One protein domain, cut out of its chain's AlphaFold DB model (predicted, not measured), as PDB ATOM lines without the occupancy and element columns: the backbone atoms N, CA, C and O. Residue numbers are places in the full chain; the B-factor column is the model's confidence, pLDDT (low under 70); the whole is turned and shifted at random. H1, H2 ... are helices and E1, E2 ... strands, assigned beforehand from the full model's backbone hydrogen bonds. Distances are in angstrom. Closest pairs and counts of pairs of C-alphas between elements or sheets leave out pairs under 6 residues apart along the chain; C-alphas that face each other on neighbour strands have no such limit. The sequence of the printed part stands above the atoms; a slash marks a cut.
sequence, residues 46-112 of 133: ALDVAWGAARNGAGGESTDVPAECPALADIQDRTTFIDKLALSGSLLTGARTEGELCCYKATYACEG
ATOM      1  N   ALA A  46       3.369  33.876   2.027       89.44
ATOM      2  CA  ALA A  46       3.947  34.459   0.822       89.44
ATOM      3  C   ALA A  46       5.445  34.117   0.700       89.44
ATOM      4  O   ALA A  46       6.150  33.928   1.698       89.44
ATOM      5  N   LEU A  47       5.909  33.956  -0.536       87.25
ATOM      6  CA  LEU A  47       7.239  33.443  -0.846       87.25
ATOM      7  C   LEU A  47       8.364  34.397  -0.386       87.25
ATOM      8  O   LEU A  47       9.385  33.948   0.136       87.25
ATOM      9  N   ASP A  48       8.134  35.706  -0.444       84.31
ATOM     10  CA  ASP A  48       8.984  36.749   0.148       84.31
ATOM     11  C   ASP A  48       9.071  36.640   1.682       84.31
ATOM     12  O   ASP A  48      10.164  36.682   2.255       84.31
ATOM     13  N   VAL A  49       7.938  36.406   2.350       86.12
ATOM     14  CA  VAL A  49       7.861  36.208   3.804       86.12
ATOM     15  C   VAL A  49       8.631  34.953   4.220       86.12
ATOM     16  O   VAL A  49       9.377  34.980   5.202       86.12
ATOM     17  N   ALA A  50       8.503  33.862   3.459       86.38
ATOM     18  CA  ALA A  50       9.232  32.620   3.705       86.38
ATOM     19  C   ALA A  50      10.753  32.816   3.606       86.38
ATOM     20  O   ALA A  50      11.495  32.406   4.503       86.38
ATOM     21  N   TRP A  51      11.234  33.486   2.558       84.00
ATOM     22  CA  TRP A  51      12.659  33.777   2.386       84.00
ATOM     23  C   TRP A  51      13.200  34.760   3.431       84.00
ATOM     24  O   TRP A  51      14.308  34.568   3.942       84.00
ATOM     25  N   GLY A  52      12.405  35.762   3.819       83.00
ATOM     26  CA  GLY A  52      12.735  36.666   4.924       83.00
ATOM     27  C   GLY A  52      12.862  35.933   6.267       83.00
ATOM     28  O   GLY A  52      13.789  36.192   7.044       83.00
ATOM     29  N   ALA A  53      11.979  34.965   6.525       83.75
ATOM     30  CA  ALA A  53      12.042  34.123   7.715       83.75
ATOM     31  C   ALA A  53      13.264  33.187   7.699       83.75
ATOM     32  O   ALA A  53      13.962  33.095   8.712       83.75
ATOM     33  N   ALA A  54      13.563  32.541   6.563       81.81
ATOM     34  CA  ALA A  54      14.665  31.576   6.422       81.81
ATOM     35  C   ALA A  54      16.047  32.196   6.665       81.81
ATOM     36  O   ALA A  54      16.945  31.543   7.198       81.81
ATOM     37  N   ARG A  55      16.206  33.481   6.335       78.25
ATOM     38  CA  ARG A  55      17.448  34.241   6.531       78.25
ATOM     39  C   ARG A  55      17.624  34.809   7.941       78.25
ATOM     40  O   ARG A  55      18.490  35.656   8.147       78.25
ATOM     41  N   ASN A  56      16.807  34.390   8.912       66.75
ATOM     42  CA  ASN A  56      16.897  34.836  10.304       66.75
ATOM     43  C   ASN A  56      16.891  36.363  10.492       66.75
ATOM     44  O   ASN A  56      17.421  36.873  11.472       66.75
ATOM     45  N   GLY A  57      16.207  37.112   9.620       55.38
ATOM     46  CA  GLY A  57      16.189  38.571   9.731       55.38
ATOM     47  C   GLY A  57      17.500  39.236   9.309       55.38
ATOM     48  O   GLY A  57      17.815  40.307   9.822       55.38
ATOM     49  N   ALA A  58      18.240  38.652   8.355       51.44
ATOM     50  CA  ALA A  58      19.109  39.439   7.483       51.44
ATOM     51  C   ALA A  58      18.219  40.461   6.752       51.44
ATOM     52  O   ALA A  58      17.624  40.169   5.717       51.44
ATOM     53  N   GLY A  59      18.013  41.600   7.413       43.75
ATOM     54  CA  GLY A  59      17.049  42.621   7.051       43.75
ATOM     55  C   GLY A  59      17.314  43.143   5.652       43.75
ATOM     56  O   GLY A  59      18.380  43.680   5.364       43.75
ATOM     57  N   GLY A  60      16.312  42.979   4.808       50.84
ATOM     58  CA  GLY A  60      16.242  43.542   3.478       50.84
ATOM     59  C   GLY A  60      15.065  42.907   2.763       50.84
ATOM     60  O   GLY A  60      14.931  41.683   2.779       50.84
ATOM     61  N   GLU A  61      14.214  43.728   2.150       50.59
ATOM     62  CA  GLU A  61      13.437  43.291   0.990       50.59
ATOM     63  C   GLU A  61      14.434  42.652   0.021       50.59
ATOM     64  O   GLU A  61      15.243  43.335  -0.608       50.59
ATOM     65  N   SER A  62      14.478  41.322  -0.007       54.09
ATOM     66  CA  SER A  62      15.307  40.611  -0.968       54.09
ATOM     67  C   SER A  62      14.594  40.772  -2.298       54.09
ATOM     68  O   SER A  62      13.589  40.118  -2.527       54.09
ATOM     69  N   THR A  63      15.076  41.654  -3.170       58.59
ATOM     70  CA  THR A  63      14.569  41.738  -4.551       58.59
ATOM     71  C   THR A  63      14.857  40.456  -5.333       58.59
ATOM     72  O   THR A  63      14.187  40.168  -6.319       58.59
ATOM     73  N   ASP A  64      15.806  39.655  -4.844       68.25
ATOM     74  CA  ASP A  64      16.083  38.303  -5.306       68.25
ATOM     75  C   ASP A  64      15.340  37.309  -4.408       68.25
ATOM     76  O   ASP A  64      15.944  36.695  -3.521       68.25
ATOM     77  N   VAL A  65      14.018  37.201  -4.566       72.81
ATOM     78  CA  VAL A  65      13.270  36.076  -3.995       72.81
ATOM     79  C   VAL A  65      13.214  34.961  -5.044       72.81
ATOM     80  O   VAL A  65      12.640  35.166  -6.115       72.81
ATOM     81  N   PRO A  66      13.837  33.796  -4.798       78.19
ATOM     82  CA  PRO A  66      13.786  32.665  -5.720       78.19
ATOM     83  C   PRO A  66      12.355  32.220  -6.008       78.19
ATOM     84  O   PRO A  66      11.529  32.223  -5.111       78.19
ATOM     85  N   ALA A  67      12.077  31.733  -7.218       83.50
ATOM     86  CA  ALA A  67      10.744  31.247  -7.600       83.50
ATOM     87  C   ALA A  67      10.276  29.990  -6.833       83.50
ATOM     88  O   ALA A  67       9.192  29.479  -7.092       83.50
ATOM     89  N   GLU A  68      11.092  29.475  -5.913       86.00
ATOM     90  CA  GLU A  68      10.808  28.304  -5.097       86.00
ATOM     91  C   GLU A  68      10.979  28.624  -3.612       86.00
ATOM     92  O   GLU A  68      11.776  29.480  -3.214       86.00
ATOM     93  N   CYS A  69      10.236  27.907  -2.775       87.38
ATOM     94  CA  CYS A  69      10.335  28.034  -1.329       87.38
ATOM     95  C   CYS A  69      11.704  27.591  -0.810       87.38
ATOM     96  O   CYS A  69      12.245  26.604  -1.314       87.38
ATOM     97  N   PRO A  70      12.239  28.239   0.241       85.81
ATOM     98  CA  PRO A  70      13.496  27.817   0.841       85.81
ATOM     99  C   PRO A  70      13.381  26.367   1.314       85.81
ATOM    100  O   PRO A  70      12.439  26.004   2.035       85.81
ATOM    101  N   ALA A  71      14.334  25.532   0.895       81.69
ATOM    102  CA  ALA A  71      14.356  24.139   1.293       81.69
ATOM    103  C   ALA A  71      14.749  24.028   2.769       81.69
ATOM    104  O   ALA A  71      15.396  24.897   3.351       81.69
ATOM    105  N   LEU A  72      14.418  22.896   3.396       74.69
ATOM    106  CA  LEU A  72      14.737  22.654   4.809       74.69
ATOM    107  C   LEU A  72      16.243  22.693   5.127       74.69
ATOM    108  O   LEU A  72      16.606  22.757   6.304       74.69
ATOM    109  N   ALA A  73      17.101  22.573   4.111       74.06
ATOM    110  CA  ALA A  73      18.552  22.699   4.226       74.06
ATOM    111  C   ALA A  73      19.028  24.164   4.209       74.06
ATOM    112  O   ALA A  73      20.077  24.453   4.775       74.06
ATOM    113  N   ASP A  74      18.248  25.071   3.616       73.81
ATOM    114  CA  ASP A  74      18.572  26.499   3.501       73.81
ATOM    115  C   ASP A  74      18.159  27.290   4.752       73.81
ATOM    116  O   ASP A  74      18.632  28.401   4.993       73.81
ATOM    117  N   ILE A  75      17.274  26.711   5.568       79.56
ATOM    118  CA  ILE A  75      16.798  27.302   6.820       79.56
ATOM    119  C   ILE A  75      17.880  27.141   7.892       79.56
ATOM    120  O   ILE A  75      18.066  26.054   8.443       79.56
ATOM    121  N   GLN A  76      18.566  28.242   8.208       76.81
ATOM    122  CA  GLN A  76      19.669  28.256   9.176       76.81
ATOM    123  C   GLN A  76      19.219  27.908  10.599       76.81
ATOM    124  O   GLN A  76      19.883  27.136  11.286       76.81
ATOM    125  N   ASP A  77      18.087  28.463  11.039       80.75
ATOM    126  CA  ASP A  77      17.481  28.156  12.334       80.75
ATOM    127  C   ASP A  77      16.018  27.762  12.134       80.75
ATOM    128  O   ASP A  77      15.143  28.595  11.888       80.75
ATOM    129  N   ARG A  78      15.759  26.456  12.229       78.50
ATOM    130  CA  ARG A  78      14.421  25.895  12.035       78.50
ATOM    131  C   ARG A  78      13.447  26.319  13.124       78.50
ATOM    132  O   ARG A  78      12.275  26.481  12.813       78.50
ATOM    133  N   THR A  79      13.909  26.507  14.357       77.88
ATOM    134  CA  THR A  79      13.045  26.915  15.470       77.88
ATOM    135  C   THR A  79      12.599  28.355  15.269       77.88
ATOM    136  O   THR A  79      11.402  28.616  15.197       77.88
ATOM    137  N   THR A  80      13.546  29.264  15.023       80.62
ATOM    138  CA  THR A  80      13.233  30.671  14.728       80.62
ATOM    139  C   THR A  80      12.351  30.813  13.482       80.62
ATOM    140  O   THR A  80      11.460  31.661  13.440       80.62
ATOM    141  N   PHE A  81      12.557  29.980  12.461       83.56
ATOM    142  CA  PHE A  81      11.715  29.961  11.266       83.56
ATOM    143  C   PHE A  81      10.272  29.518  11.554       83.56
ATOM    144  O   PHE A  81       9.331  30.181  11.118       83.56
ATOM    145  N   ILE A  82      10.096  28.417  12.294       82.06
ATOM    146  CA  ILE A  82       8.786  27.900  12.721       82.06
ATOM    147  C   ILE A  82       8.041  28.961  13.538       82.06
ATOM    148  O   ILE A  82       6.873  29.230  13.252       82.06
ATOM    149  N   ASP A  83       8.735  29.614  14.471       81.00
ATOM    150  CA  ASP A  83       8.176  30.675  15.308       81.00
ATOM    151  C   ASP A  83       7.757  31.896  14.475       81.00
ATOM    152  O   ASP A  83       6.628  32.372  14.595       81.00
ATOM    153  N   LYS A  84       8.622  32.381  13.571       81.88
ATOM    154  CA  LYS A  84       8.328  33.537  12.699       81.88
ATOM    155  C   LYS A  84       7.151  33.293  11.768       81.88
ATOM    156  O   LYS A  84       6.357  34.200  11.531       81.88
ATOM    157  N   LEU A  85       7.036  32.080  11.238       81.19
ATOM    158  CA  LEU A  85       5.902  31.700  10.408       81.19
ATOM    159  C   LEU A  85       4.694  31.257  11.233       81.19
ATOM    160  O   LEU A  85       3.670  30.932  10.636       81.19
ATOM    161  N   ALA A  86       4.771  31.261  12.569       79.56
ATOM    162  CA  ALA A  86       3.742  30.771  13.483       79.56
ATOM    163  C   ALA A  86       3.175  29.413  13.030       79.56
ATOM    164  O   ALA A  86       1.968  29.265  12.805       79.56
ATOM    165  N   LEU A  87       4.077  28.461  12.791       78.69
ATOM    166  CA  LEU A  87       3.770  27.065  12.495       78.69
ATOM    167  C   LEU A  87       3.624  26.301  13.816       78.69
ATOM    168  O   LEU A  87       4.502  26.360  14.668       78.69
ATOM    169  N   SER A  88       2.535  25.556  13.988       64.44
ATOM    170  CA  SER A  88       2.148  24.945  15.273       64.44
ATOM    171  C   SER A  88       2.958  23.704  15.698       64.44
ATOM    172  O   SER A  88       2.553  22.996  16.618       64.44
ATOM    173  N   GLY A  89       4.081  23.385  15.045       61.59
ATOM    174  CA  GLY A  89       4.708  22.058  15.131       61.59
ATOM    175  C   GLY A  89       6.198  22.059  15.464       61.59
ATOM    176  O   GLY A  89       6.935  22.976  15.125       61.59
ATOM    177  N   SER A  90       6.656  20.971  16.089       65.12
ATOM    178  CA  SER A  90       8.040  20.764  16.548       65.12
ATOM    179  C   SER A  90       8.987  20.228  15.465       65.12
ATOM    180  O   SER A  90      10.182  20.065  15.719       65.12
ATOM    181  N   LEU A  91       8.495  19.965  14.248       73.12
ATOM    182  CA  LEU A  91       9.336  19.597  13.112       73.12
ATOM    183  C   LEU A  91       8.690  19.984  11.780       73.12
ATOM    184  O   LEU A  91       7.565  19.590  11.480       73.12
ATOM    185  N   LEU A  92       9.445  20.675  10.930       78.88
ATOM    186  CA  LEU A  92       9.113  20.819   9.517       78.88
ATOM    187  C   LEU A  92       9.401  19.518   8.766       78.88
ATOM    188  O   LEU A  92      10.513  18.987   8.821       78.88
ATOM    189  N   THR A  93       8.409  19.029   8.035       79.38
ATOM    190  CA  THR A  93       8.475  17.757   7.300       79.38
ATOM    191  C   THR A  93       8.439  17.935   5.789       79.38
ATOM    192  O   THR A  93       8.873  17.045   5.062       79.38
ATOM    193  N   GLY A  94       7.981  19.088   5.304       81.94
ATOM    194  CA  GLY A  94       7.977  19.399   3.883       81.94
ATOM    195  C   GLY A  94       7.669  20.862   3.601       81.94
ATOM    196  O   GLY A  94       7.154  21.582   4.456       81.94
ATOM    197  N   ALA A  95       7.981  21.270   2.380       87.38
ATOM    198  CA  ALA A  95       7.641  22.560   1.808       87.38
ATOM    199  C   ALA A  95       7.200  22.326   0.361       87.38
ATOM    200  O   ALA A  95       7.741  21.443  -0.310       87.38
ATOM    201  N   ARG A  96       6.221  23.092  -0.112       89.31
ATOM    202  CA  ARG A  96       5.849  23.138  -1.526       89.31
ATOM    203  C   ARG A  96       5.601  24.573  -1.960       89.31
ATOM    204  O   ARG A  96       5.076  25.367  -1.179       89.31
ATOM    205  N   THR A  97       5.947  24.858  -3.206       90.25
ATOM    206  CA  THR A  97       5.653  26.131  -3.858       90.25
ATOM    207  C   THR A  97       4.332  26.016  -4.609       90.25
ATOM    208  O   THR A  97       4.157  25.107  -5.420       90.25
ATOM    209  N   GLU A  98       3.408  26.935  -4.352       87.81
ATOM    210  CA  GLU A  98       2.135  27.076  -5.059       87.81
ATOM    211  C   GLU A  98       2.005  28.511  -5.576       87.81
ATOM    212  O   GLU A  98       1.487  29.394  -4.893       87.81
ATOM    213  N   GLY A  99       2.512  28.760  -6.785       87.31
ATOM    214  CA  GLY A  99       2.571  30.115  -7.337       87.31
ATOM    215  C   GLY A  99       3.446  31.023  -6.470       87.31
ATOM    216  O   GLY A  99       4.628  30.748  -6.296       87.31
ATOM    217  N   GLU A 100       2.858  32.080  -5.910       87.38
ATOM    218  CA  GLU A 100       3.540  33.037  -5.019       87.38
ATOM    219  C   GLU A 100       3.511  32.621  -3.535       87.38
ATOM    220  O   GLU A 100       3.940  33.376  -2.659       87.38
ATOM    221  N   LEU A 101       2.990  31.428  -3.230       88.94
ATOM    222  CA  LEU A 101       2.860  30.918  -1.870       88.94
ATOM    223  C   LEU A 101       3.811  29.755  -1.594       88.94
ATOM    224  O   LEU A 101       4.069  28.895  -2.434       88.94
ATOM    225  N   CYS A 102       4.250  29.696  -0.346       88.81
ATOM    226  CA  CYS A 102       5.019  28.622   0.243       88.81
ATOM    227  C   CYS A 102       4.220  27.910   1.320       88.81
ATOM    228  O   CYS A 102       3.996  28.454   2.401       88.81
ATOM    229  N   CYS A 103       3.815  26.678   1.027       89.75
ATOM    230  CA  CYS A 103       3.057  25.831   1.935       89.75
ATOM    231  C   CYS A 103       3.990  24.871   2.675       89.75
ATOM    232  O   CYS A 103       4.560  23.947   2.089       89.75
ATOM    233  N   TYR A 104       4.134  25.090   3.978       87.12
ATOM    234  CA  TYR A 104       4.945  24.275   4.872       87.12
ATOM    235  C   TYR A 104       4.083  23.274   5.624       87.12
ATOM    236  O   TYR A 104       3.026  23.625   6.146       87.12
ATOM    237  N   LYS A 105       4.575  22.037   5.713       85.62
ATOM    238  CA  LYS A 105       3.994  20.975   6.536       85.62
ATOM    239  C   LYS A 105       4.815  20.813   7.803       85.62
ATOM    240  O   LYS A 105       5.998  20.464   7.736       85.62
ATOM    241  N   ALA A 106       4.183  21.017   8.947       80.12
ATOM    242  CA  ALA A 106       4.759  20.776  10.258       80.12
ATOM    243  C   ALA A 106       4.033  19.619  10.950       80.12
ATOM    244  O   ALA A 106       2.845  19.397  10.737       80.12
ATOM    245  N   THR A 107       4.757  18.865  11.770       77.50
ATOM    246  CA  THR A 107       4.186  17.811  12.614       77.50
ATOM    247  C   THR A 107       4.538  18.047  14.072       77.50
ATOM    248  O   THR A 107       5.506  18.747  14.394       77.50
ATOM    249  N   TYR A 108       3.751  17.454  14.968       68.25
ATOM    250  CA  TYR A 108       4.020  17.472  16.401       68.25
ATOM    251  C   TYR A 108       4.370  16.091  16.953       68.25
ATOM    252  O   TYR A 108       3.986  15.056  16.412       68.25
ATOM    253  N   ALA A 109       5.121  16.080  18.054       65.44
ATOM    254  CA  ALA A 109       5.383  14.873  18.820       65.44
ATOM    255  C   ALA A 109       4.079  14.328  19.395       65.44
ATOM    256  O   ALA A 109       3.351  15.039  20.082       65.44
ATOM    257  N   CYS A 110       3.803  13.054  19.142       64.25
ATOM    258  CA  CYS A 110       2.777  12.351  19.891       64.25
ATOM    259  C   CYS A 110       3.091  12.397  21.390       64.25
ATOM    260  O   CYS A 110       4.256  12.252  21.769       64.25
ATOM    261  N   GLU A 111       2.076  12.552  22.243       59.94
ATOM    262  CA  GLU A 111       2.269  12.529  23.695       59.94
ATOM    263  C   GLU A 111       3.094  11.298  24.118       59.94
ATOM    264  O   GLU A 111       2.820  10.162  23.724       59.94
ATOM    265  N   GLY A 112       4.173  11.540  24.867       56.94
ATOM    266  CA  GLY A 112       5.096  10.499  25.329       56.94
ATOM    267  C   GLY A 112       6.090   9.960  24.288       56.94
ATOM    268  O   GLY A 112       6.870   9.067  24.622       56.94
TER     269      GLY A 112
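What this domain is: This is residues 46 to 112 of the 133 residues of an uncharacterized protein of Myxococcales bacterium (UniProt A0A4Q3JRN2). Two short helices, H1 and H2, meet at a steep tilt on one side of a long two-stranded hairpin of E1 and E2; H1 is near the end of the hairpin where the strands turn, and H2 is near its open end. A wide loop, residues 55 to 77, joins the helices, and residues 108 to 112 run on as a tail past the open end of the hairpin. The printed part has 67 residues, with named elements in the order H1, H2, E1, E2; the sheet's order is E1 - E2, antiparallel. The class is mixed, helices and strands, with under half of the residues, 30, in named elements. The whole is compact, with a radius of gyration of the C-alphas of 12.0 A, yet elongated in outline, spanning 44 by 24 by 19 A.

How they stand to each other: H1, residues 47 to 54, and H2, residues 78 to 84, touch, and their closest C-alphas, those of Ala 53 and Phe 81, are 5.5 A apart. Their lines stand at a steep tilt of 54 degrees, and they run opposite ways. In both helices every O i to N i+4 pair is within hydrogen-bond range. E1, residues 91 to 98, and E2, residues 101 to 107, form a hairpin, antiparallel with 158 degrees between their directions. Their C-alphas 92 and 106 face each other at 4.4 A. Across the pair, N 93 and O 105 are within hydrogen-bond range at 2.8 A, and so are N 103 and O 96 at 2.9 A. The closest C-alphas of H1 and E2 are those of Leu 47 and Leu 101, 5.2 A apart. The closest C-alphas of H2 and E1 are those of Arg 78 and Leu 92, 7.8 A apart. H1 and E1 are only just apart, at 8.1 A, and H2 and E2 are apart.

Where its parts are: H1 begins at C-alpha 47, at (7.239, 33.443, -0.846), and measures 10.6 A from first to last C-alpha. H2, from Arg 78 to Lys 84, measures 9.8 A. E1, from Leu 91 to Glu 98, is 20.9 A long and begins at C-alpha 91, at (9.336, 19.597, 13.112). E2, from Leu 101 to Thr 107, is 19.6 A long and ends at C-alpha 107, at (4.186, 17.811, 12.614).

The domain as a whole: The two C-alphas farthest apart, those of Thr 63 and Gly 112, are 44.3 A apart. The printed part, residues 46 to 112, has no cut. The link from H1 to H2, 23 residues, is long; that from H2 to E1, 6 residues, is short; and that from E1 to E2, 2 residues, is tight. The mean pLDDT of the printed part is 76.6, and 17 residues are under 70: residues 56 to 64, 88 to 90 and 108 to 112.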